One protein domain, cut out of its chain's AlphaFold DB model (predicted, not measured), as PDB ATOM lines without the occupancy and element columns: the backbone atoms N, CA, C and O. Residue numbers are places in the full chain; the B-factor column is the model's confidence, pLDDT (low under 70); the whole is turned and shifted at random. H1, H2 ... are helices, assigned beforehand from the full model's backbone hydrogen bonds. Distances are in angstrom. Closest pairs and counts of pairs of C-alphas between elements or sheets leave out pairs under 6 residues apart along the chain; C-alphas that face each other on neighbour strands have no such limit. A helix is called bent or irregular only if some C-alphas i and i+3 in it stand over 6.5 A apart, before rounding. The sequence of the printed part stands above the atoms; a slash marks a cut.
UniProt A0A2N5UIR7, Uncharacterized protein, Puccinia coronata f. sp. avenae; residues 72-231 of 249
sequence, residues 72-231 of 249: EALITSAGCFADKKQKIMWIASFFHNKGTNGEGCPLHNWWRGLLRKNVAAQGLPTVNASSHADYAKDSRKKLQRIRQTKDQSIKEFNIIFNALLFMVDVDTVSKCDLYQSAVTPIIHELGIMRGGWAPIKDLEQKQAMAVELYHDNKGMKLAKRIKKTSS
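What this domain is: This is residues 72 to 231 of the 249 residues of an uncharacterized protein of Puccinia coronata f. sp. avenae (UniProt A0A2N5UIR7). Look for an elongated string of helices: at one end the longest, H3, folds back along H2, and in the middle H5 has H1, H2, H4 and H8 packed on it. Beyond H5, H6, H7 and H8 make a second cluster, and H9 crosses H7 and forms the far end. The 160 printed residues hold nine named helices, H1 to H9 in chain order, and no named strand: the class is all helix. The whole is only just loose, close to compact, with a radius of gyration of the C-alphas of 18.2 A and spans of 61 by 32 by 30 A.

Where its parts are: Find C-alpha 106 at (-27.979, 77.433, 56.246); from there H3 runs 22.4 A to residue 121. Before it come H2, residues 84 to 97 and 20.2 A long, and H1, residues 72 to 80, irregular with C-alphas 76 and 79 being 7.6 A apart. After it come H4, residues 132 to 145 and 20.1 A long, and H5, residues 154 to 165, which begins at C-alpha 154 at (-18.893, 103.596, 43.905). Read on through H6, residues 175 to 182, H7, residues 185 to 194, and H8, residues 203 to 215. H9, residues 217 to 231, runs 21.4 A to C-alpha 231 at (-21.464, 127.868, 44.550).

How they stand to each other: Start at H3: its residues 107 to 111 alone touch H2, closest at the C-alphas of Phe 95 and His 108, 5.0 A, and this hairpin has a shallow tilt of 34 degrees, only just short of steep, opposite ways. H2 touches H5 about perpendicular at 81 degrees, closest at the C-alphas of Trp 90 and Ala 163, 4.8 A. H5 and H8 are the hubs, touching four helices each. H1 touches H5 at the C-alphas of Cys 80 and Glu 156, 5.1 A. H4 and H5 form a hairpin, closest at the C-alphas of Ser 139 and Leu 164, 5.3 A. H5 touches H8 at the C-alphas of Ile 154 and Val 211, 6.2 A. H8 touches H6 at Leu 203 and Cys 176, C-alphas 5.5 A apart, and H7 at Leu 213 and Ile 187, 6.2 A. H7 touches H9 at the C-alphas of Leu 190 and Ala 223, 5.8 A; H3 and H4 are apart. In H2 to H9 every O i to N i+4 pair is within hydrogen-bond range; in H1, 3 of 5 are.

The domain as a whole: The C-alphas farthest apart, of Gly 123 and Thr 229, are 61.7 A apart. The printed part has no cut and no long link. Confidence is low, with pLDDT under 70, at 39 residues, among them 95 to 114 and 125 to 133.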
ATOM      1  N   GLU A  72     -14.727  84.010  43.389       74.88
ATOM      2  CA  GLU A  72     -14.850  85.067  42.378       74.88
ATOM      3  C   GLU A  72     -15.298  86.391  43.004       74.88
ATOM      4  O   GLU A  72     -14.693  87.434  42.753       74.88
ATOM      5  N   ALA A  73     -16.301  86.360  43.884       69.94
ATOM      6  CA  ALA A  73     -16.775  87.551  44.581       69.94
ATOM      7  C   ALA A  73     -15.711  88.129  45.535       69.94
ATOM      8  O   ALA A  73     -15.564  89.349  45.620       69.94
ATOM      9  N   LEU A  74     -14.921  87.277  46.200       70.62
ATOM     10  CA  LEU A  74     -13.789  87.694  47.032       70.62
ATOM     11  C   LEU A  74     -12.653  88.302  46.221       70.62
ATOM     12  O   LEU A  74     -12.104  89.314  46.634       70.62
ATOM     13  N   ILE A  75     -12.293  87.695  45.092       72.88
ATOM     14  CA  ILE A  75     -11.246  88.208  44.203       72.88
ATOM     15  C   ILE A  75     -11.665  89.578  43.664       72.88
ATOM     16  O   ILE A  75     -10.892  90.528  43.729       72.88
ATOM     17  N   THR A  76     -12.921  89.702  43.227       74.81
ATOM     18  CA  THR A  76     -13.483  90.955  42.696       74.81
ATOM     19  C   THR A  76     -13.491  92.078  43.738       74.81
ATOM     20  O   THR A  76     -13.344  93.243  43.389       74.81
ATOM     21  N   SER A  77     -13.661  91.738  45.020       71.12
ATOM     22  CA  SER A  77     -13.744  92.701  46.127       71.12
ATOM     23  C   SER A  77     -12.441  92.864  46.920       71.12
ATOM     24  O   SER A  77     -12.375  93.710  47.809       71.12
ATOM     25  N   ALA A  78     -11.389  92.096  46.608       71.44
ATOM     26  CA  ALA A  78     -10.181  91.998  47.430       71.44
ATOM     27  C   ALA A  78      -9.465  93.342  47.624       71.44
ATOM     28  O   ALA A  78      -8.977  93.608  48.722       71.44
ATOM     29  N   GLY A  79      -9.433  94.185  46.586       73.94
ATOM     30  CA  GLY A  79      -8.825  95.521  46.634       73.94
ATOM     31  C   GLY A  79      -9.649  96.561  47.400       73.94
ATOM     32  O   GLY A  79      -9.150  97.639  47.699       73.94
ATOM     33  N   CYS A  80     -10.897  96.244  47.749       71.69
ATOM     34  CA  CYS A  80     -11.826  97.172  48.390       71.69
ATOM     35  C   CYS A  80     -11.757  97.127  49.927       71.69
ATOM     36  O   CYS A  80     -12.442  97.903  50.592       71.69
ATOM     37  N   PHE A  81     -10.991  96.197  50.506       78.38
ATOM     38  CA  PHE A  81     -10.920  95.996  51.952       78.38
ATOM     39  C   PHE A  81      -9.716  96.727  52.546       78.38
ATOM     40  O   PHE A  81      -8.580  96.446  52.177       78.38
ATOM     41  N   ALA A  82      -9.952  97.614  53.515       71.38
ATOM     42  CA  ALA A  82      -8.875  98.333  54.197       71.38
ATOM     43  C   ALA A  82      -8.069  97.426  55.142       71.38
ATOM     44  O   ALA A  82      -6.886  97.660  55.372       71.38
ATOM     45  N   ASP A  83      -8.702  96.390  55.703       75.56
ATOM     46  CA  ASP A  83      -8.061  95.461  56.629       75.56
ATOM     47  C   ASP A  83      -8.695  94.051  56.593       75.56
ATOM     48  O   ASP A  83      -9.754  93.802  56.002       75.56
ATOM     49  N   LYS A  84      -8.035  93.091  57.263       74.00
ATOM     50  CA  LYS A  84      -8.527  91.706  57.393       74.00
ATOM     51  C   LYS A  84      -9.896  91.638  58.085       74.00
ATOM     52  O   LYS A  84     -10.674  90.732  57.791       74.00
ATOM     53  N   LYS A  85     -10.213  92.586  58.975       71.38
ATOM     54  CA  LYS A  85     -11.489  92.644  59.703       71.38
ATOM     55  C   LYS A  85     -12.640  92.979  58.750       71.38
ATOM     56  O   LYS A  85     -13.649  92.280  58.769       71.38
ATOM     57  N   GLN A  86     -12.480  93.966  57.873       71.38
ATOM     58  CA  GLN A  86     -13.466  94.320  56.850       71.38
ATOM     59  C   GLN A  86     -13.707  93.177  55.869       71.38
ATOM     60  O   GLN A  86     -14.855  92.902  55.527       71.38
ATOM     61  N   LYS A  87     -12.650  92.454  55.482       79.00
ATOM     62  CA  LYS A  87     -12.775  91.255  54.644       79.00
ATOM     63  C   LYS A  87     -13.618  90.168  55.321       79.00
ATOM     64  O   LYS A  87     -14.522  89.617  54.701       79.00
ATOM     65  N   ILE A  88     -13.363  89.884  56.601       75.69
ATOM     66  CA  ILE A  88     -14.144  88.908  57.386       75.69
ATOM     67  C   ILE A  88     -15.605  89.358  57.526       75.69
ATOM     68  O   ILE A  88     -16.515  88.546  57.355       75.69
ATOM     69  N   MET A  89     -15.837  90.646  57.797       74.69
ATOM     70  CA  MET A  89     -17.185  91.215  57.889       74.69
ATOM     71  C   MET A  89     -17.951  91.092  56.574       74.69
ATOM     72  O   MET A  89     -19.118  90.710  56.572       74.69
ATOM     73  N   TRP A  90     -17.289  91.369  55.452       81.56
ATOM     74  CA  TRP A  90     -17.897  91.226  54.139       81.56
ATOM     75  C   TRP A  90     -18.274  89.770  53.843       81.56
ATOM     76  O   TRP A  90     -19.393  89.515  53.405       81.56
ATOM     77  N   ILE A  91     -17.399  88.805  54.162       76.12
ATOM     78  CA  ILE A  91     -17.700  87.368  54.016       76.12
ATOM     79  C   ILE A  91     -18.933  86.988  54.849       76.12
ATOM     80  O   ILE A  91     -19.834  86.314  54.350       76.12
ATOM     81  N   ALA A  92     -19.004  87.447  56.102       73.94
ATOM     82  CA  ALA A  92     -20.151  87.186  56.970       73.94
ATOM     83  C   ALA A  92     -21.455  87.780  56.399       73.94
ATOM     84  O   ALA A  92     -22.473  87.088  56.349       73.94
ATOM     85  N   SER A  93     -21.400  89.023  55.905       72.19
ATOM     86  CA  SER A  93     -22.533  89.708  55.271       72.19
ATOM     87  C   SER A  93     -22.995  89.012  53.986       72.19
ATOM     88  O   SER A  93     -24.196  88.826  53.783       72.19
ATOM     89  N   PHE A  94     -22.059  88.553  53.150       72.50
ATOM     90  CA  PHE A  94     -22.347  87.838  51.905       72.50
ATOM     91  C   PHE A  94     -23.198  86.583  52.148       72.50
ATOM     92  O   PHE A  94     -24.165  86.332  51.428       72.50
ATOM     93  N   PHE A  95     -22.878  85.817  53.196       68.06
ATOM     94  CA  PHE A  95     -23.635  84.619  53.562       68.06
ATOM     95  C   PHE A  95     -24.980  84.910  54.223       68.06
ATOM     96  O   PHE A  95     -25.871  84.063  54.179       68.06
ATOM     97  N   HIS A  96     -25.146  86.090  54.816       64.69
ATOM     98  CA  HIS A  96     -26.406  86.496  55.423       64.69
ATOM     99  C   HIS A  96     -27.411  87.010  54.381       64.69
ATOM    100  O   HIS A  96     -28.551  86.560  54.368       64.69
ATOM    101  N   ASN A  97     -26.970  87.855  53.443       58.91
ATOM    102  CA  ASN A  97     -27.833  88.461  52.415       58.91
ATOM    103  C   ASN A  97     -28.347  87.467  51.355       58.91
ATOM    104  O   ASN A  97     -29.247  87.790  50.588       58.91
ATOM    105  N   LYS A  98     -27.781  86.256  51.284       57.72
ATOM    106  CA  LYS A  98     -28.279  85.166  50.425       57.72
ATOM    107  C   LYS A  98     -29.304  84.262  51.133       57.72
ATOM    108  O   LYS A  98     -29.762  83.294  50.530       57.72
ATOM    109  N   GLY A  99     -29.634  84.540  52.397       50.47
ATOM    110  CA  GLY A  99     -30.670  83.843  53.157       50.47
ATOM    111  C   GLY A  99     -32.054  84.440  52.954       50.47
ATOM    112  O   GLY A  99     -32.211  85.654  52.936       50.47
ATOM    113  N   THR A 100     -33.068  83.589  52.829       45.03
ATOM    114  CA  THR A 100     -34.473  83.993  52.918       45.03
ATOM    115  C   THR A 100     -34.794  84.477  54.338       45.03
ATOM    116  O   THR A 100     -34.312  83.911  55.317       45.03
ATOM    117  N   ASN A 101     -35.619  85.523  54.446       48.44
ATOM    118  CA  ASN A 101     -35.933  86.295  55.663       48.44
ATOM    119  C   ASN A 101     -36.653  85.530  56.806       48.44
ATOM    120  O   ASN A 101     -37.299  86.163  57.634       48.44
ATOM    121  N   GLY A 102     -36.603  84.197  56.862       45.69
ATOM    122  CA  GLY A 102     -37.439  83.402  57.776       45.69
ATOM    123  C   GLY A 102     -36.701  82.482  58.746       45.69
ATOM    124  O   GLY A 102     -37.221  82.194  59.816       45.69
ATOM    125  N   GLU A 103     -35.492  82.032  58.430       45.31
ATOM    126  CA  GLU A 103     -34.763  81.089  59.280       45.31
ATOM    127  C   GLU A 103     -33.279  81.212  58.940       45.31
ATOM    128  O   GLU A 103     -32.927  81.333  57.764       45.31
ATOM    129  N   GLY A 104     -32.412  81.276  59.956       54.38
ATOM    130  CA  GLY A 104     -30.996  81.606  59.782       54.38
ATOM    131  C   GLY A 104     -30.383  80.848  58.605       54.38
ATOM    132  O   GLY A 104     -30.346  79.620  58.626       54.38
ATOM    133  N   CYS A 105     -29.937  81.586  57.579       59.38
ATOM    134  CA  CYS A 105     -29.442  81.022  56.324       59.38
ATOM    135  C   CYS A 105     -28.535  79.811  56.602       59.38
ATOM    136  O   CYS A 105     -27.536  79.976  57.317       59.38
ATOM    137  N   PRO A 106     -28.814  78.618  56.041       61.06
ATOM    138  CA  PRO A 106     -27.979  77.433  56.246       61.06
ATOM    139  C   PRO A 106     -26.491  77.699  55.984       61.06
ATOM    140  O   PRO A 106     -25.624  77.173  56.681       61.06
ATOM    141  N   LEU A 107     -26.192  78.598  55.042       62.06
ATOM    142  CA  LEU A 107     -24.838  79.006  54.679       62.06
ATOM    143  C   LEU A 107     -24.177  79.913  55.737       62.06
ATOM    144  O   LEU A 107     -22.998  79.749  56.047       62.06
ATOM    145  N   HIS A 108     -24.939  80.816  56.359       65.81
ATOM    146  CA  HIS A 108     -24.475  81.622  57.493       65.81
ATOM    147  C   HIS A 108     -24.261  80.765  58.752       65.81
ATOM    148  O   HIS A 108     -23.254  80.916  59.447       65.81
ATOM    149  N   ASN A 109     -25.169  79.825  59.031       64.31
ATOM    150  CA  ASN A 109     -25.026  78.881  60.142       64.31
ATOM    151  C   ASN A 109     -23.810  77.968  59.951       64.31
ATOM    152  O   ASN A 109     -23.054  77.744  60.900       64.31
ATOM    153  N   TRP A 110     -23.569  77.515  58.718       68.94
ATOM    154  CA  TRP A 110     -22.363  76.783  58.347       68.94
ATOM    155  C   TRP A 110     -21.091  77.612  58.577       68.94
ATOM    156  O   TRP A 110     -20.186  77.151  59.272       68.94
ATOM    157  N   TRP A 111     -21.047  78.861  58.095       67.81
ATOM    158  CA  TRP A 111     -19.919  79.779  58.311       67.81
ATOM    159  C   TRP A 111     -19.635  80.009  59.804       67.81
ATOM    160  O   TRP A 111     -18.494  79.901  60.257       67.81
ATOM    161  N   ARG A 112     -20.679  80.238  60.609       67.44
ATOM    162  CA  ARG A 112     -20.567  80.365  62.073       67.44
ATOM    163  C   ARG A 112     -20.039  79.087  62.728       67.44
ATOM    164  O   ARG A 112     -19.202  79.165  63.626       67.44
ATOM    165  N   GLY A 113     -20.520  77.921  62.297       64.25
ATOM    166  CA  GLY A 113     -20.046  76.622  62.778       64.25
ATOM    167  C   GLY A 113     -18.567  76.390  62.461       64.25
ATOM    168  O   GLY A 113     -17.817  75.938  63.325       64.25
ATOM    169  N   LEU A 114     -18.135  76.767  61.258       66.38
ATOM    170  CA  LEU A 114     -16.744  76.698  60.814       66.38
ATOM    171  C   LEU A 114     -15.829  77.607  61.648       66.38
ATOM    172  O   LEU A 114     -14.787  77.156  62.124       66.38
ATOM    173  N   LEU A 115     -16.247  78.850  61.914       72.81
ATOM    174  CA  LEU A 115     -15.508  79.774  62.782       72.81
ATOM    175  C   LEU A 115     -15.319  79.213  64.198       72.81
ATOM    176  O   LEU A 115     -14.210  79.262  64.724       72.81
ATOM    177  N   ARG A 116     -16.365  78.631  64.801       66.25
ATOM    178  CA  ARG A 116     -16.268  78.017  66.140       66.25
ATOM    179  C   ARG A 116     -15.267  76.864  66.175       66.25
ATOM    180  O   ARG A 116     -14.465  76.790  67.099       66.25
ATOM    181  N   LYS A 117     -15.288  75.995  65.157       69.06
ATOM    182  CA  LYS A 117     -14.329  74.884  65.033       69.06
ATOM    183  C   LYS A 117     -12.891  75.389  64.889       69.06
ATOM    184  O   LYS A 117     -11.998  74.844  65.527       69.06
ATOM    185  N   ASN A 118     -12.673  76.453  64.116       72.50
ATOM    186  CA  ASN A 118     -11.347  77.058  63.957       72.50
ATOM    187  C   ASN A 118     -10.820  77.691  65.246       72.50
ATOM    188  O   ASN A 118      -9.657  77.496  65.586       72.50
ATOM    189  N   VAL A 119     -11.667  78.426  65.969       69.25
ATOM    190  CA  VAL A 119     -11.311  79.021  67.267       69.25
ATOM    191  C   VAL A 119     -10.924  77.927  68.266       69.25
ATOM    192  O   VAL A 119      -9.883  78.040  68.909       69.25
ATOM    193  N   ALA A 120     -11.701  76.838  68.326       70.06
ATOM    194  CA  ALA A 120     -11.395  75.682  69.167       70.06
ATOM    195  C   ALA A 120     -10.065  75.009  68.779       70.06
ATOM    196  O   ALA A 120      -9.257  74.707  69.652       70.06
ATOM    197  N   ALA A 121      -9.802  74.829  67.480       70.81
ATOM    198  CA  ALA A 121      -8.556  74.235  66.990       70.81
ATOM    199  C   ALA A 121      -7.311  75.089  67.291       70.81
ATOM    200  O   ALA A 121      -6.220  74.546  67.433       70.81
ATOM    201  N   GLN A 122      -7.466  76.412  67.392       76.25
ATOM    202  CA  GLN A 122      -6.384  77.341  67.736       76.25
ATOM    203  C   GLN A 122      -6.261  77.586  69.250       76.25
ATOM    204  O   GLN A 122      -5.428  78.389  69.663       76.25
ATOM    205  N   GLY A 123      -7.092  76.942  70.080       75.25
ATOM    206  CA  GLY A 123      -7.100  77.151  71.533       75.25
ATOM    207  C   GLY A 123      -7.432  78.590  71.944       75.25
ATOM    208  O   GLY A 123      -7.074  79.016  73.040       75.25
ATOM    209  N   LEU A 124      -8.077  79.362  71.063       72.31
ATOM    210  CA  LEU A 124      -8.356  80.772  71.310       72.31
ATOM    211  C   LEU A 124      -9.526  80.911  72.302       72.31
ATOM    212  O   LEU A 124     -10.580  80.303  72.093       72.31
ATOM    213  N   PRO A 125      -9.388  81.730  73.360       67.44
ATOM    214  CA  PRO A 125     -10.441  81.908  74.349       67.44
ATOM    215  C   PRO A 125     -11.640  82.638  73.733       67.44
ATOM    216  O   PRO A 125     -11.562  83.813  73.372       67.44
ATOM    217  N   THR A 126     -12.785  81.958  73.661       64.69
ATOM    218  CA  THR A 126     -14.058  82.541  73.200       64.69
ATOM    219  C   THR A 126     -14.607  83.597  74.156       64.69
ATOM    220  O   THR A 126     -15.382  84.447  73.736       64.69
ATOM    221  N   VAL A 127     -14.174  83.586  75.420       59.19
ATOM    222  CA  VAL A 127     -14.525  84.591  76.438       59.19
ATOM    223  C   VAL A 127     -13.966  85.985  76.129       59.19
ATOM    224  O   VAL A 127     -14.562  86.973  76.540       59.19
ATOM    225  N   ASN A 128     -12.881  86.070  75.348       53.72
ATOM    226  CA  ASN A 128     -12.301  87.336  74.885       53.72
ATOM    227  C   ASN A 128     -12.794  87.726  73.482       53.72
ATOM    228  O   ASN A 128     -12.338  88.727  72.922       53.72
ATOM    229  N   ALA A 129     -13.695  86.941  72.881       59.06
ATOM    230  CA  ALA A 129     -14.332  87.333  71.635       59.06
ATOM    231  C   ALA A 129     -15.186  88.569  71.924       59.06
ATOM    232  O   ALA A 129     -16.143  88.501  72.694       59.06
ATOM    233  N   SER A 130     -14.807  89.714  71.347       58.91
ATOM    234  CA  SER A 130     -15.530  90.962  71.589       58.91
ATOM    235  C   SER A 130     -17.010  90.780  71.255       58.91
ATOM    236  O   SER A 130     -17.389  90.099  70.294       58.91
ATOM    237  N   SER A 131     -17.850  91.328  72.131       64.50
ATOM    238  CA  SER A 131     -19.283  91.121  72.053       64.50
ATOM    239  C   SER A 131     -19.827  91.707  70.749       64.50
ATOM    240  O   SER A 131     -19.346  92.724  70.240       64.50
ATOM    241  N   HIS A 132     -20.876  91.087  70.208       66.56
ATOM    242  CA  HIS A 132     -21.600  91.631  69.058       66.56
ATOM    243  C   HIS A 132     -22.003  93.101  69.286       66.56
ATOM    244  O   HIS A 132     -21.941  93.905  68.360       66.56
ATOM    245  N   ALA A 133     -22.347  93.466  70.526       66.38
ATOM    246  CA  ALA A 133     -22.751  94.815  70.905       66.38
ATOM    247  C   ALA A 133     -21.626  95.854  70.736       66.38
ATOM    248  O   ALA A 133     -21.868  96.940  70.200       66.38
ATOM    249  N   ASP A 134     -20.394  95.523  71.125       71.00
ATOM    250  CA  ASP A 134     -19.246  96.426  70.969       71.00
ATOM    251  C   ASP A 134     -18.925  96.659  69.488       71.00
ATOM    252  O   ASP A 134     -18.700  97.795  69.052       71.00
ATOM    253  N   TYR A 135     -18.985  95.594  68.684       71.69
ATOM    254  CA  TYR A 135     -18.776  95.681  67.241       71.69
ATOM    255  C   TYR A 135     -19.900  96.416  66.513       71.69
ATOM    256  O   TYR A 135     -19.615  97.208  65.608       71.69
ATOM    257  N   ALA A 136     -21.155  96.202  66.903       75.56
ATOM    258  CA  ALA A 136     -22.299  96.932  66.365       75.56
ATOM    259  C   ALA A 136     -22.162  98.436  66.642       75.56
ATOM    260  O   ALA A 136     -22.384  99.264  65.756       75.56
ATOM    261  N   LYS A 137     -21.696  98.808  67.841       79.44
ATOM    262  CA  LYS A 137     -21.448 100.205  68.224       79.44
ATOM    263  C   LYS A 137     -20.324 100.849  67.405       79.44
ATOM    264  O   LYS A 137     -20.499 101.975  66.935       79.44
ATOM    265  N   ASP A 138     -19.192 100.166  67.216       81.69
ATOM    266  CA  ASP A 138     -18.093 100.638  66.349       81.69
ATOM    267  C   ASP A 138     -18.559 100.792  64.891       81.69
ATOM    268  O   ASP A 138     -18.341 101.829  64.258       81.69
ATOM    269  N   SER A 139     -19.284  99.797  64.377       83.19
ATOM    270  CA  SER A 139     -19.783  99.790  62.997       83.19
ATOM    271  C   SER A 139     -20.796 100.904  62.755       83.19
ATOM    272  O   SER A 139     -20.685 101.613  61.758       83.19
ATOM    273  N   ARG A 140     -21.708 101.153  63.705       85.00
ATOM    274  CA  ARG A 140     -22.664 102.271  63.654       85.00
ATOM    275  C   ARG A 140     -21.951 103.621  63.605       85.00
ATOM    276  O   ARG A 140     -22.280 104.452  62.759       85.00
ATOM    277  N   LYS A 141     -20.936 103.832  64.452       87.62
ATOM    278  CA  LYS A 141     -20.127 105.067  64.439       87.62
ATOM    279  C   LYS A 141     -19.415 105.268  63.100       87.62
ATOM    280  O   LYS A 141     -19.381 106.385  62.588       87.62
ATOM    281  N   LYS A 142     -18.850 104.199  62.531       89.44
ATOM    282  CA  LYS A 142     -18.197 104.235  61.212       89.44
ATOM    283  C   LYS A 142     -19.197 104.529  60.099       89.44
ATOM    284  O   LYS A 142     -18.938 105.411  59.288       89.44
ATOM    285  N   LEU A 143     -20.350 103.866  60.107       89.00
ATOM    286  CA  LEU A 143     -21.411 104.044  59.116       89.00
ATOM    287  C   LEU A 143     -21.950 105.483  59.094       89.00
ATOM    288  O   LEU A 143     -22.176 106.040  58.027       89.00
ATOM    289  N   GLN A 144     -22.084 106.132  60.255       88.25
ATOM    290  CA  GLN A 144     -22.517 107.535  60.334       88.25
ATOM    291  C   GLN A 144     -21.506 108.514  59.713       88.25
ATOM    292  O   GLN A 144     -21.886 109.561  59.180       88.25
ATOM    293  N   ARG A 145     -20.211 108.185  59.775       91.00
ATOM    294  CA  ARG A 145     -19.110 109.072  59.367       91.00
ATOM    295  C   ARG A 145     -18.576 108.791  57.969       91.00
ATOM    296  O   ARG A 145     -17.944 109.672  57.397       91.00
ATOM    297  N   ILE A 146     -18.794 107.591  57.434       91.69
ATOM    298  CA  ILE A 146     -18.220 107.202  56.148       91.69
ATOM    299  C   ILE A 146     -18.754 108.105  55.036       91.69
ATOM    300  O   ILE A 146     -19.952 108.375  54.961       91.69
ATOM    301  N   ARG A 147     -17.858 108.597  54.185       94.00
ATOM    302  CA  ARG A 147     -18.192 109.369  52.989       94.00
ATOM    303  C   ARG A 147     -17.396 108.807  51.825       94.00
ATOM    304  O   ARG A 147     -16.215 108.509  51.993       94.00
ATOM    305  N   GLN A 148     -18.032 108.663  50.668       92.94
ATOM    306  CA  GLN A 148     -17.342 108.270  49.448       92.94
ATOM    307  C   GLN A 148     -16.321 109.355  49.093       92.94
ATOM    308  O   GLN A 148     -16.661 110.539  48.994       92.94
ATOM    309  N   THR A 149     -15.065 108.956  48.913       87.31
ATOM    310  CA  THR A 149     -14.006 109.873  48.484       87.31
ATOM    311  C   THR A 149     -14.022 110.040  46.964       87.31
ATOM    312  O   THR A 149     -14.621 109.249  46.239       87.31
ATOM    313  N   LYS A 150     -13.371 111.094  46.456       81.06
ATOM    314  CA  LYS A 150     -13.367 111.407  45.014       81.06
ATOM    315  C   LYS A 150     -12.698 110.324  44.164       81.06
ATOM    316  O   LYS A 150     -13.113 110.132  43.026       81.06
ATOM    317  N   ASP A 151     -11.694 109.658  44.726       82.69
ATOM    318  CA  ASP A 151     -10.873 108.663  44.033       82.69
ATOM    319  C   ASP A 151     -11.375 107.229  44.261       82.69
ATOM    320  O   ASP A 151     -10.874 106.290  43.651       82.69
ATOM    321  N   GLN A 152     -12.384 107.052  45.121       86.44
ATOM    322  CA  GLN A 152     -12.971 105.753  45.419       86.44
ATOM    323  C   GLN A 152     -14.134 105.448  44.477       86.44
ATOM    324  O   GLN A 152     -15.106 106.211  44.376       86.44
ATOM    325  N   SER A 153     -14.083 104.279  43.837       89.50
ATOM    326  CA  SER A 153     -15.188 103.836  42.994       89.50
ATOM    327  C   SER A 153     -16.450 103.600  43.829       89.50
ATOM    328  O   SER A 153     -16.408 103.171  44.984       89.50
ATOM    329  N   ILE A 154     -17.614 103.843  43.227       92.94
ATOM    330  CA  ILE A 154     -18.893 103.596  43.905       92.94
ATOM    331  C   ILE A 154     -19.068 102.116  44.288       92.94
ATOM    332  O   ILE A 154     -19.677 101.810  45.306       92.94
ATOM    333  N   LYS A 155     -18.480 101.188  43.520       88.75
ATOM    334  CA  LYS A 155     -18.527  99.746  43.809       88.75
ATOM    335  C   LYS A 155     -17.732  99.396  45.070       88.75
ATOM    336  O   LYS A 155     -18.264  98.712  45.940       88.75
ATOM    337  N   GLU A 156     -16.508  99.909  45.199       86.62
ATOM    338  CA  GLU A 156     -15.693  99.769  46.417       86.62
ATOM    339  C   GLU A 156     -16.400 100.360  47.633       86.62
ATOM    340  O   GLU A 156     -16.480  99.731  48.688       86.62
ATOM    341  N   PHE A 157     -16.964 101.557  47.471       91.69
ATOM    342  CA  PHE A 157     -17.711 102.210  48.534       91.69
ATOM    343  C   PHE A 157     -18.916 101.368  48.983       91.69
ATOM    344  O   PHE A 157     -19.103 101.168  50.181       91.69
ATOM    345  N   ASN A 158     -19.690 100.815  48.042       91.88
ATOM    346  CA  ASN A 158     -20.847  99.966  48.345       91.88
ATOM    347  C   ASN A 158     -20.448  98.696  49.106       91.88
ATOM    348  O   ASN A 158     -21.155  98.288  50.028       91.88
ATOM    349  N   ILE A 159     -19.301  98.098  48.769       84.88
ATOM    350  CA  ILE A 159     -18.745  96.938  49.482       84.88
ATOM    351  C   ILE A 159     -18.489  97.284  50.953       84.88
ATOM    352  O   ILE A 159     -18.945  96.565  51.845       84.88
ATOM    353  N   ILE A 160     -17.807  98.402  51.214       87.50
ATOM    354  CA  ILE A 160     -17.489  98.846  52.579       87.50
ATOM    355  C   ILE A 160     -18.766  99.233  53.333       87.50
ATOM    356  O   ILE A 160     -18.943  98.849  54.491       87.50
ATOM    357  N   PHE A 161     -19.668  99.966  52.680       90.75
ATOM    358  CA  PHE A 161     -20.934 100.407  53.258       90.75
ATOM    359  C   PHE A 161     -21.789  99.216  53.704       90.75
ATOM    360  O   PHE A 161     -22.234  99.175  54.850       90.75
ATOM    361  N   ASN A 162     -21.956  98.209  52.841       88.31
ATOM    362  CA  ASN A 162     -22.757  97.023  53.144       88.31
ATOM    363  C   ASN A 162     -22.124  96.166  54.249       88.31
ATOM    364  O   ASN A 162     -22.842  95.659  55.112       88.31
ATOM    365  N   ALA A 163     -20.790  96.065  54.284       83.56
ATOM    366  CA  ALA A 163     -20.089  95.372  55.365       83.56
ATOM    367  C   ALA A 163     -20.329  96.042  56.730       83.56
ATOM    368  O   ALA A 163     -20.520  95.350  57.728       83.56
ATOM    369  N   LEU A 164     -20.344  97.379  56.786       86.56
ATOM    370  CA  LEU A 164     -20.654  98.125  58.010       86.56
ATOM    371  C   LEU A 164     -22.132  98.009  58.395       86.56
ATOM    372  O   LEU A 164     -22.439  97.843  59.574       86.56
ATOM    373  N   LEU A 165     -23.030  98.079  57.410       86.12
ATOM    374  CA  LEU A 165     -24.475  98.008  57.617       86.12
ATOM    375  C   LEU A 165     -24.911  96.664  58.212       86.12
ATOM    376  O   LEU A 165     -25.805  96.635  59.047       86.12
ATOM    377  N   PHE A 166     -24.253  95.572  57.821       80.75
ATOM    378  CA  PHE A 166     -24.535  94.224  58.319       80.75
ATOM    379  C   PHE A 166     -24.457  94.093  59.849       80.75
ATOM    380  O   PHE A 166     -25.196  93.313  60.436       80.75
ATOM    381  N   MET A 167     -23.570  94.850  60.500       74.81
ATOM    382  CA  MET A 167     -23.338  94.748  61.946       74.81
ATOM    383  C   MET A 167     -24.289  95.612  62.778       74.81
ATOM    384  O   MET A 167     -24.180  95.635  64.003       74.81
ATOM    385  N   VAL A 168     -25.154  96.393  62.133       77.94
ATOM    386  CA  VAL A 168     -25.983  97.388  62.803       77.94
ATOM    387  C   VAL A 168     -27.444  97.009  62.618       77.94
ATOM    388  O   VAL A 168     -27.934  96.958  61.493       77.94
ATOM    389  N   ASP A 169     -28.158  96.832  63.727       68.12
ATOM    390  CA  ASP A 169     -29.617  96.868  63.713       68.12
ATOM    391  C   ASP A 169     -30.022  98.301  63.340       68.12
ATOM    392  O   ASP A 169     -29.766  99.256  64.089       68.12
ATOM    393  N   VAL A 170     -30.498  98.466  62.102       64.19
ATOM    394  CA  VAL A 170     -30.979  99.740  61.557       64.19
ATOM    395  C   VAL A 170     -32.492  99.648  61.420       64.19
ATOM    396  O   VAL A 170     -33.039  99.359  60.359       64.19
ATOM    397  N   ASP A 171     -33.146  99.867  62.544       59.28
ATOM    398  CA  ASP A 171     -34.587  99.871  62.775       59.28
ATOM    399  C   ASP A 171     -35.159 101.301  62.875       59.28
ATOM    400  O   ASP A 171     -36.367 101.494  62.782       59.28
ATOM    401  N   THR A 172     -34.299 102.324  62.979       49.72
ATOM    402  CA  THR A 172     -34.704 103.728  63.214       49.72
ATOM    403  C   THR A 172     -34.384 104.710  62.081       49.72
ATOM    404  O   THR A 172     -34.949 105.800  62.051       49.72
ATOM    405  N   VAL A 173     -33.509 104.360  61.130       60.06
ATOM    406  CA  VAL A 173     -33.114 105.238  60.010       60.06
ATOM    407  C   VAL A 173     -33.230 104.475  58.696       60.06
ATOM    408  O   VAL A 173     -32.779 103.340  58.592       60.06
ATOM    409  N   SER A 174     -33.797 105.084  57.657       77.44
ATOM    410  CA  SER A 174     -33.834 104.452  56.337       77.44
ATOM    411  C   SER A 174     -32.405 104.198  55.838       77.44
ATOM    412  O   SER A 174     -31.590 105.117  55.728       77.44
ATOM    413  N   LYS A 175     -32.085 102.937  55.512       86.25
ATOM    414  CA  LYS A 175     -30.791 102.526  54.928       86.25
ATOM    415  C   LYS A 175     -30.428 103.380  53.705       86.25
ATOM    416  O   LYS A 175     -29.263 103.716  53.498       86.25
ATOM    417  N   CYS A 176     -31.446 103.764  52.937       89.00
ATOM    418  CA  CYS A 176     -31.327 104.637  51.781       89.00
ATOM    419  C   CYS A 176     -30.902 106.065  52.149       89.00
ATOM    420  O   CYS A 176     -30.125 106.655  51.404       89.00
ATOM    421  N   ASP A 177     -31.339 106.602  53.288       88.12
ATOM    422  CA  ASP A 177     -30.997 107.965  53.721       88.12
ATOM    423  C   ASP A 177     -29.552 108.034  54.223       88.12
ATOM    424  O   ASP A 177     -28.808 108.966  53.894       88.12
ATOM    425  N   LEU A 178     -29.120 106.999  54.959       89.88
ATOM    426  CA  LEU A 178     -27.715 106.825  55.342       89.88
ATOM    427  C   LEU A 178     -26.826 106.733  54.105       89.88
ATOM    428  O   LEU A 178     -25.801 107.407  54.031       89.88
ATOM    429  N   TYR A 179     -27.237 105.932  53.122       93.00
ATOM    430  CA  TYR A 179     -26.494 105.766  51.881       93.00
ATOM    431  C   TYR A 179     -26.426 107.071  51.079       93.00
ATOM    432  O   TYR A 179     -25.341 107.510  50.702       93.00
ATOM    433  N   GLN A 180     -27.558 107.751  50.891       91.62
ATOM    434  CA  GLN A 180     -27.641 109.027  50.178       91.62
ATOM    435  C   GLN A 180     -26.754 110.108  50.801       91.62
ATOM    436  O   GLN A 180     -26.094 110.852  50.079       91.62
ATOM    437  N   SER A 181     -26.696 110.164  52.133       89.75
ATOM    438  CA  SER A 181     -25.837 111.106  52.860       89.75
ATOM    439  C   SER A 181     -24.348 110.752  52.779       89.75
ATOM    440  O   SER A 181     -23.495 111.602  53.047       89.75
ATOM    441  N   ALA A 182     -24.028 109.497  52.458       93.06
ATOM    442  CA  ALA A 182     -22.671 108.975  52.467       93.06
ATOM    443  C   ALA A 182     -22.013 108.960  51.075       93.06
ATOM    444  O   ALA A 182     -20.796 109.104  50.970       93.06
ATOM    445  N   VAL A 183     -22.796 108.823  50.007       93.56
ATOM    446  CA  VAL A 183     -22.319 108.840  48.617       93.56
ATOM    447  C   VAL A 183     -21.875 110.244  48.190       93.56
ATOM    448  O   VAL A 183     -22.311 111.258  48.738       93.56
ATOM    449  N   THR A 184     -20.998 110.327  47.183       89.81
ATOM    450  CA  THR A 184     -20.565 111.610  46.622       89.81
ATOM    451  C   THR A 184     -21.781 112.447  46.205       89.81
ATOM    452  O   THR A 184     -22.572 111.988  45.377       89.81
ATOM    453  N   PRO A 185     -21.900 113.713  46.653       86.25
ATOM    454  CA  PRO A 185     -23.068 114.548  46.361       86.25
ATOM    455  C   PRO A 185     -23.377 114.748  44.872       86.25
ATOM    456  O   PRO A 185     -24.485 115.127  44.522       86.25
ATOM    457  N   ILE A 186     -22.397 114.534  43.990       90.38
ATOM    458  CA  ILE A 186     -22.567 114.642  42.534       90.38
ATOM    459  C   ILE A 186     -23.440 113.502  41.993       90.38
ATOM    460  O   ILE A 186     -24.238 113.743  41.098       90.38
ATOM    461  N   ILE A 187     -23.309 112.283  42.536       91.62
ATOM    462  CA  ILE A 187     -24.144 111.138  42.138       91.62
ATOM    463  C   ILE A 187     -25.591 111.399  42.556       91.62
ATOM    464  O   ILE A 187     -26.502 111.202  41.762       91.62
ATOM    465  N   HIS A 188     -25.783 111.909  43.775       89.81
ATOM    466  CA  HIS A 188     -27.096 112.308  44.271       89.81
ATOM    467  C   HIS A 188     -27.740 113.385  43.384       89.81
ATOM    468  O   HIS A 188     -28.868 113.211  42.932       89.81
ATOM    469  N   GLU A 189     -27.002 114.454  43.072       89.31
ATOM    470  CA  GLU A 189     -27.479 115.537  42.205       89.31
ATOM    471  C   GLU A 189     -27.855 115.026  40.811       89.31
ATOM    472  O   GLU A 189     -28.925 115.333  40.293       89.31
ATOM    473  N   LEU A 190     -27.003 114.185  40.217       91.56
ATOM    474  CA  LEU A 190     -27.287 113.597  38.913       91.56
ATOM    475  C   LEU A 190     -28.532 112.698  38.959       91.56
ATOM    476  O   LEU A 190     -29.321 112.713  38.017       91.56
ATOM    477  N   GLY A 191     -28.738 111.961  40.052       90.62
ATOM    478  CA  GLY A 191     -29.946 111.168  40.277       90.62
ATOM    479  C   GLY A 191     -31.210 112.022  40.394       90.62
ATOM    480  O   GLY A 191     -32.253 111.643  39.867       90.62
ATOM    481  N   ILE A 192     -31.122 113.204  41.013       89.88
ATOM    482  CA  ILE A 192     -32.223 114.179  41.025       89.88
ATOM    483  C   ILE A 192     -32.495 114.685  39.602       89.88
ATOM    484  O   ILE A 192     -33.638 114.650  39.156       89.88
ATOM    485  N   MET A 193     -31.453 115.089  38.867       88.19
ATOM    486  CA  MET A 193     -31.576 115.609  37.497       88.19
ATOM    487  C   MET A 193     -32.184 114.596  36.519       88.19
ATOM    488  O   MET A 193     -32.928 114.976  35.618       88.19
ATOM    489  N   ARG A 194     -31.832 113.313  36.658       89.69
ATOM    490  CA  ARG A 194     -32.346 112.221  35.818       89.69
ATOM    491  C   ARG A 194     -33.737 111.746  36.248       89.69
ATOM    492  O   ARG A 194     -34.423 111.117  35.448       89.69
ATOM    493  N   GLY A 195     -34.149 112.062  37.474       88.50
ATOM    494  CA  GLY A 195     -35.359 111.531  38.088       88.50
ATOM    495  C   GLY A 195     -35.181 110.098  38.600       88.50
ATOM    496  O   GLY A 195     -34.169 109.441  38.375       88.50
ATOM    497  N   GLY A 196     -36.174 109.606  39.343       85.94
ATOM    498  CA  GLY A 196     -36.195 108.223  39.840       85.94
ATOM    499  C   GLY A 196     -35.351 107.945  41.090       85.94
ATOM    500  O   GLY A 196     -35.555 106.911  41.713       85.94
ATOM    501  N   TRP A 197     -34.488 108.863  41.539       90.00
ATOM    502  CA  TRP A 197     -33.690 108.672  42.762       90.00
ATOM    503  C   TRP A 197     -34.516 108.677  44.062       90.00
ATOM    504  O   TRP A 197     -34.334 107.832  44.943       90.00
ATOM    505  N   ALA A 198     -35.417 109.653  44.211       88.00
ATOM    506  CA  ALA A 198     -36.187 109.854  45.442       88.00
ATOM    507  C   ALA A 198     -37.167 108.703  45.770       88.00
ATOM    508  O   ALA A 198     -37.214 108.302  46.933       88.00
ATOM    509  N   PRO A 199     -37.897 108.115  44.798       89.75
ATOM    510  CA  PRO A 199     -38.839 107.024  45.065       89.75
ATOM    511  C   PRO A 199     -38.193 105.706  45.513       89.75
ATOM    512  O   PRO A 199     -38.889 104.853  46.064       89.75
ATOM    513  N   ILE A 200     -36.889 105.508  45.281       89.31
ATOM    514  CA  ILE A 200     -36.215 104.246  45.601       89.31
ATOM    515  C   ILE A 200     -36.051 104.106  47.117       89.31
ATOM    516  O   ILE A 200     -35.277 104.838  47.750       89.31
ATOM    517  N   LYS A 201     -36.780 103.133  47.673       88.38
ATOM    518  CA  LYS A 201     -36.746 102.743  49.092       88.38
ATOM    519  C   LYS A 201     -35.905 101.496  49.351       88.38
ATOM    520  O   LYS A 201     -35.488 101.284  50.487       88.38
ATOM    521  N   ASP A 202     -35.646 100.704  48.316       88.50
ATOM    522  CA  ASP A 202     -34.782  99.534  48.399       88.50
ATOM    523  C   ASP A 202     -33.306  99.924  48.218       88.50
ATOM    524  O   ASP A 202     -32.942 100.630  47.275       88.50
ATOM    525  N   LEU A 203     -32.446  99.483  49.141       89.56
ATOM    526  CA  LEU A 203     -31.032  99.864  49.133       89.56
ATOM    527  C   LEU A 203     -30.290  99.263  47.935       89.56
ATOM    528  O   LEU A 203     -29.416  99.929  47.383       89.56
ATOM    529  N   GLU A 204     -30.622  98.035  47.535       89.12
ATOM    530  CA  GLU A 204     -29.957  97.358  46.420       89.12
ATOM    531  C   GLU A 204     -30.248  98.091  45.107       89.12
ATOM    532  O   GLU A 204     -29.320  98.451  44.379       89.12
ATOM    533  N   GLN A 205     -31.511  98.448  44.866       90.69
ATOM    534  CA  GLN A 205     -31.912  99.295  43.742       90.69
ATOM    535  C   GLN A 205     -31.238 100.673  43.790       90.69
ATOM    536  O   GLN A 205     -30.798 101.185  42.758       90.69
ATOM    537  N   LYS A 206     -31.096 101.270  44.982       92.81
ATOM    538  CA  LYS A 206     -30.455 102.590  45.123       92.81
ATOM    539  C   LYS A 206     -28.962 102.530  44.810       92.81
ATOM    540  O   LYS A 206     -28.428 103.420  44.152       92.81
ATOM    541  N   GLN A 207     -28.301 101.456  45.238       94.25
ATOM    542  CA  GLN A 207     -26.902 101.175  44.928       94.25
ATOM    543  C   GLN A 207     -26.695 100.856  43.444       94.25
ATOM    544  O   GLN A 207     -25.703 101.310  42.873       94.25
ATOM    545  N   ALA A 208     -27.624 100.140  42.804       93.62
ATOM    546  CA  ALA A 208     -27.585  99.866  41.368       93.62
ATOM    547  C   ALA A 208     -27.686 101.160  40.546       93.62
ATOM    548  O   ALA A 208     -26.820 101.424  39.713       93.62
ATOM    549  N   MET A 209     -28.652 102.029  40.864       94.00
ATOM    550  CA  MET A 209     -28.763 103.344  40.224       94.00
ATOM    551  C   MET A 209     -27.505 104.193  40.456       94.00
ATOM    552  O   MET A 209     -26.995 104.811  39.526       94.00
ATOM    553  N   ALA A 210     -26.948 104.205  41.671       94.69
ATOM    554  CA  ALA A 210     -25.707 104.930  41.945       94.69
ATOM    555  C   ALA A 210     -24.528 104.439  41.081       94.69
ATOM    556  O   ALA A 210     -23.707 105.250  40.650       94.69
ATOM    557  N   VAL A 211     -24.458 103.134  40.792       94.81
ATOM    558  CA  VAL A 211     -23.467 102.549  39.871       94.81
ATOM    559  C   VAL A 211     -23.686 103.034  38.438       94.81
ATOM    560  O   VAL A 211     -22.723 103.453  37.795       94.81
ATOM    561  N   GLU A 212     -24.924 103.033  37.946       94.31
ATOM    562  CA  GLU A 212     -25.250 103.535  36.603       94.31
ATOM    563  C   GLU A 212     -24.881 105.015  36.443       94.31
ATOM    564  O   GLU A 212     -24.171 105.391  35.509       94.31
ATOM    565  N   LEU A 213     -25.284 105.848  37.408       93.69
ATOM    566  CA  LEU A 213     -25.000 107.283  37.417       93.69
ATOM    567  C   LEU A 213     -23.496 107.572  37.486       93.69
ATOM    568  O   LEU A 213     -23.012 108.485  36.819       93.69
ATOM    569  N   TYR A 214     -22.736 106.784  38.251       92.62
ATOM    570  CA  TYR A 214     -21.281 106.921  38.336       92.62
ATOM    571  C   TYR A 214     -20.586 106.668  36.990       92.62
ATOM    572  O   TYR A 214     -19.575 107.305  36.691       92.62
ATOM    573  N   HIS A 215     -21.132 105.768  36.168       92.50
ATOM    574  CA  HIS A 215     -20.605 105.460  34.839       92.50
ATOM    575  C   HIS A 215     -21.098 106.428  33.739       92.50
ATOM    576  O   HIS A 215     -20.506 106.465  32.656       92.50
ATOM    577  N   ASP A 216     -22.093 107.286  34.009       92.31
ATOM    578  CA  ASP A 216     -22.497 108.382  33.115       92.31
ATOM    579  C   ASP A 216     -21.488 109.545  33.162       92.31
ATOM    580  O   ASP A 216     -21.698 110.597  33.770       92.31
ATOM    581  N   ASN A 217     -20.365 109.378  32.460       91.31
ATOM    582  CA  ASN A 217     -19.295 110.377  32.394       91.31
ATOM    583  C   ASN A 217     -19.775 111.764  31.930       91.31
ATOM    584  O   ASN A 217     -19.246 112.787  32.380       91.31
ATOM    585  N   LYS A 218     -20.752 111.820  31.013       92.75
ATOM    586  CA  LYS A 218     -21.290 113.086  30.491       92.75
ATOM    587  C   LYS A 218     -22.154 113.765  31.553       92.75
ATOM    588  O   LYS A 218     -21.928 114.945  31.842       92.75
ATOM    589  N   GLY A 219     -23.063 113.015  32.174       91.81
ATOM    590  CA  GLY A 219     -23.906 113.474  33.277       91.81
ATOM    591  C   GLY A 219     -23.088 113.928  34.483       91.81
ATOM    592  O   GLY A 219     -23.264 115.046  34.960       91.81
ATOM    593  N   MET A 220     -22.095 113.143  34.901       90.94
ATOM    594  CA  MET A 220     -21.210 113.478  36.023       90.94
ATOM    595  C   MET A 220     -20.424 114.776  35.778       90.94
ATOM    596  O   MET A 220     -20.250 115.582  36.695       90.94
ATOM    597  N   LYS A 221     -19.962 115.029  34.543       92.38
ATOM    598  CA  LYS A 221     -19.314 116.305  34.169       92.38
ATOM    599  C   LYS A 221     -20.297 117.478  34.151       92.38
ATOM    600  O   LYS A 221     -19.905 118.598  34.478       92.38
ATOM    601  N   LEU A 222     -21.542 117.251  33.737       91.38
ATOM    602  CA  LEU A 222     -22.588 118.273  33.741       91.38
ATOM    603  C   LEU A 222     -22.983 118.655  35.175       91.38
ATOM    604  O   LEU A 222     -22.903 119.831  35.524       91.38
ATOM    605  N   ALA A 223     -23.285 117.673  36.026       90.19
ATOM    606  CA  ALA A 223     -23.636 117.884  37.431       90.19
ATOM    607  C   ALA A 223     -22.515 118.608  38.204       90.19
ATOM    608  O   ALA A 223     -22.775 119.538  38.967       90.19
ATOM    609  N   LYS A 224     -21.242 118.268  37.940       89.94
ATOM    610  CA  LYS A 224     -20.080 119.002  38.486       89.94
ATOM    611  C   LYS A 224     -20.076 120.482  38.090       89.94
ATOM    612  O   LYS A 224     -19.770 121.327  38.932       89.94
ATOM    613  N   ARG A 225     -20.384 120.797  36.826       90.06
ATOM    614  CA  ARG A 225     -20.427 122.180  36.323       90.06
ATOM    615  C   ARG A 225     -21.550 122.973  36.981       90.06
ATOM    616  O   ARG A 225     -21.266 124.038  37.519       90.06
ATOM    617  N   ILE A 226     -22.760 122.414  37.013       87.06
ATOM    618  CA  ILE A 226     -23.936 123.043  37.634       87.06
ATOM    619  C   ILE A 226     -23.665 123.337  39.114       87.06
ATOM    620  O   ILE A 226     -23.815 124.468  39.568       87.06
ATOM    621  N   LYS A 227     -23.140 122.357  39.857       84.56
ATOM    622  CA  LYS A 227     -22.812 122.546  41.275       84.56
ATOM    623  C   LYS A 227     -21.769 123.649  41.507       84.56
ATOM    624  O   LYS A 227     -21.883 124.423  42.460       84.56
ATOM    625  N   LYS A 228     -20.754 123.740  40.638       85.31
ATOM    626  CA  LYS A 228     -19.731 124.797  40.697       85.31
ATOM    627  C   LYS A 228     -20.339 126.178  40.434       85.31
ATOM    628  O   LYS A 228     -20.015 127.115  41.159       85.31
ATOM    629  N   THR A 229     -21.232 126.306  39.451       77.38
ATOM    630  CA  THR A 229     -21.900 127.581  39.144       77.38
ATOM    631  C   THR A 229     -22.826 128.034  40.272       77.38
ATOM    632  O   THR A 229     -22.795 129.207  40.633       77.38
ATOM    633  N   SER A 230     -23.543 127.114  40.926       71.50
ATOM    634  CA  SER A 230     -24.398 127.431  42.084       71.50
ATOM    635  C   SER A 230     -23.605 127.894  43.311       71.50
ATOM    636  O   SER A 230     -24.112 128.656  44.122       71.50
ATOM    637  N   SER A 231     -22.343 127.470  43.440       61.72
ATOM    638  CA  SER A 231     -21.464 127.868  44.550       61.72
ATOM    639  C   SER A 231     -20.817 129.245  44.332       61.72
ATOM    640  O   SER A 231     -20.429 129.900  45.293       61.72
TER     641      SER A 231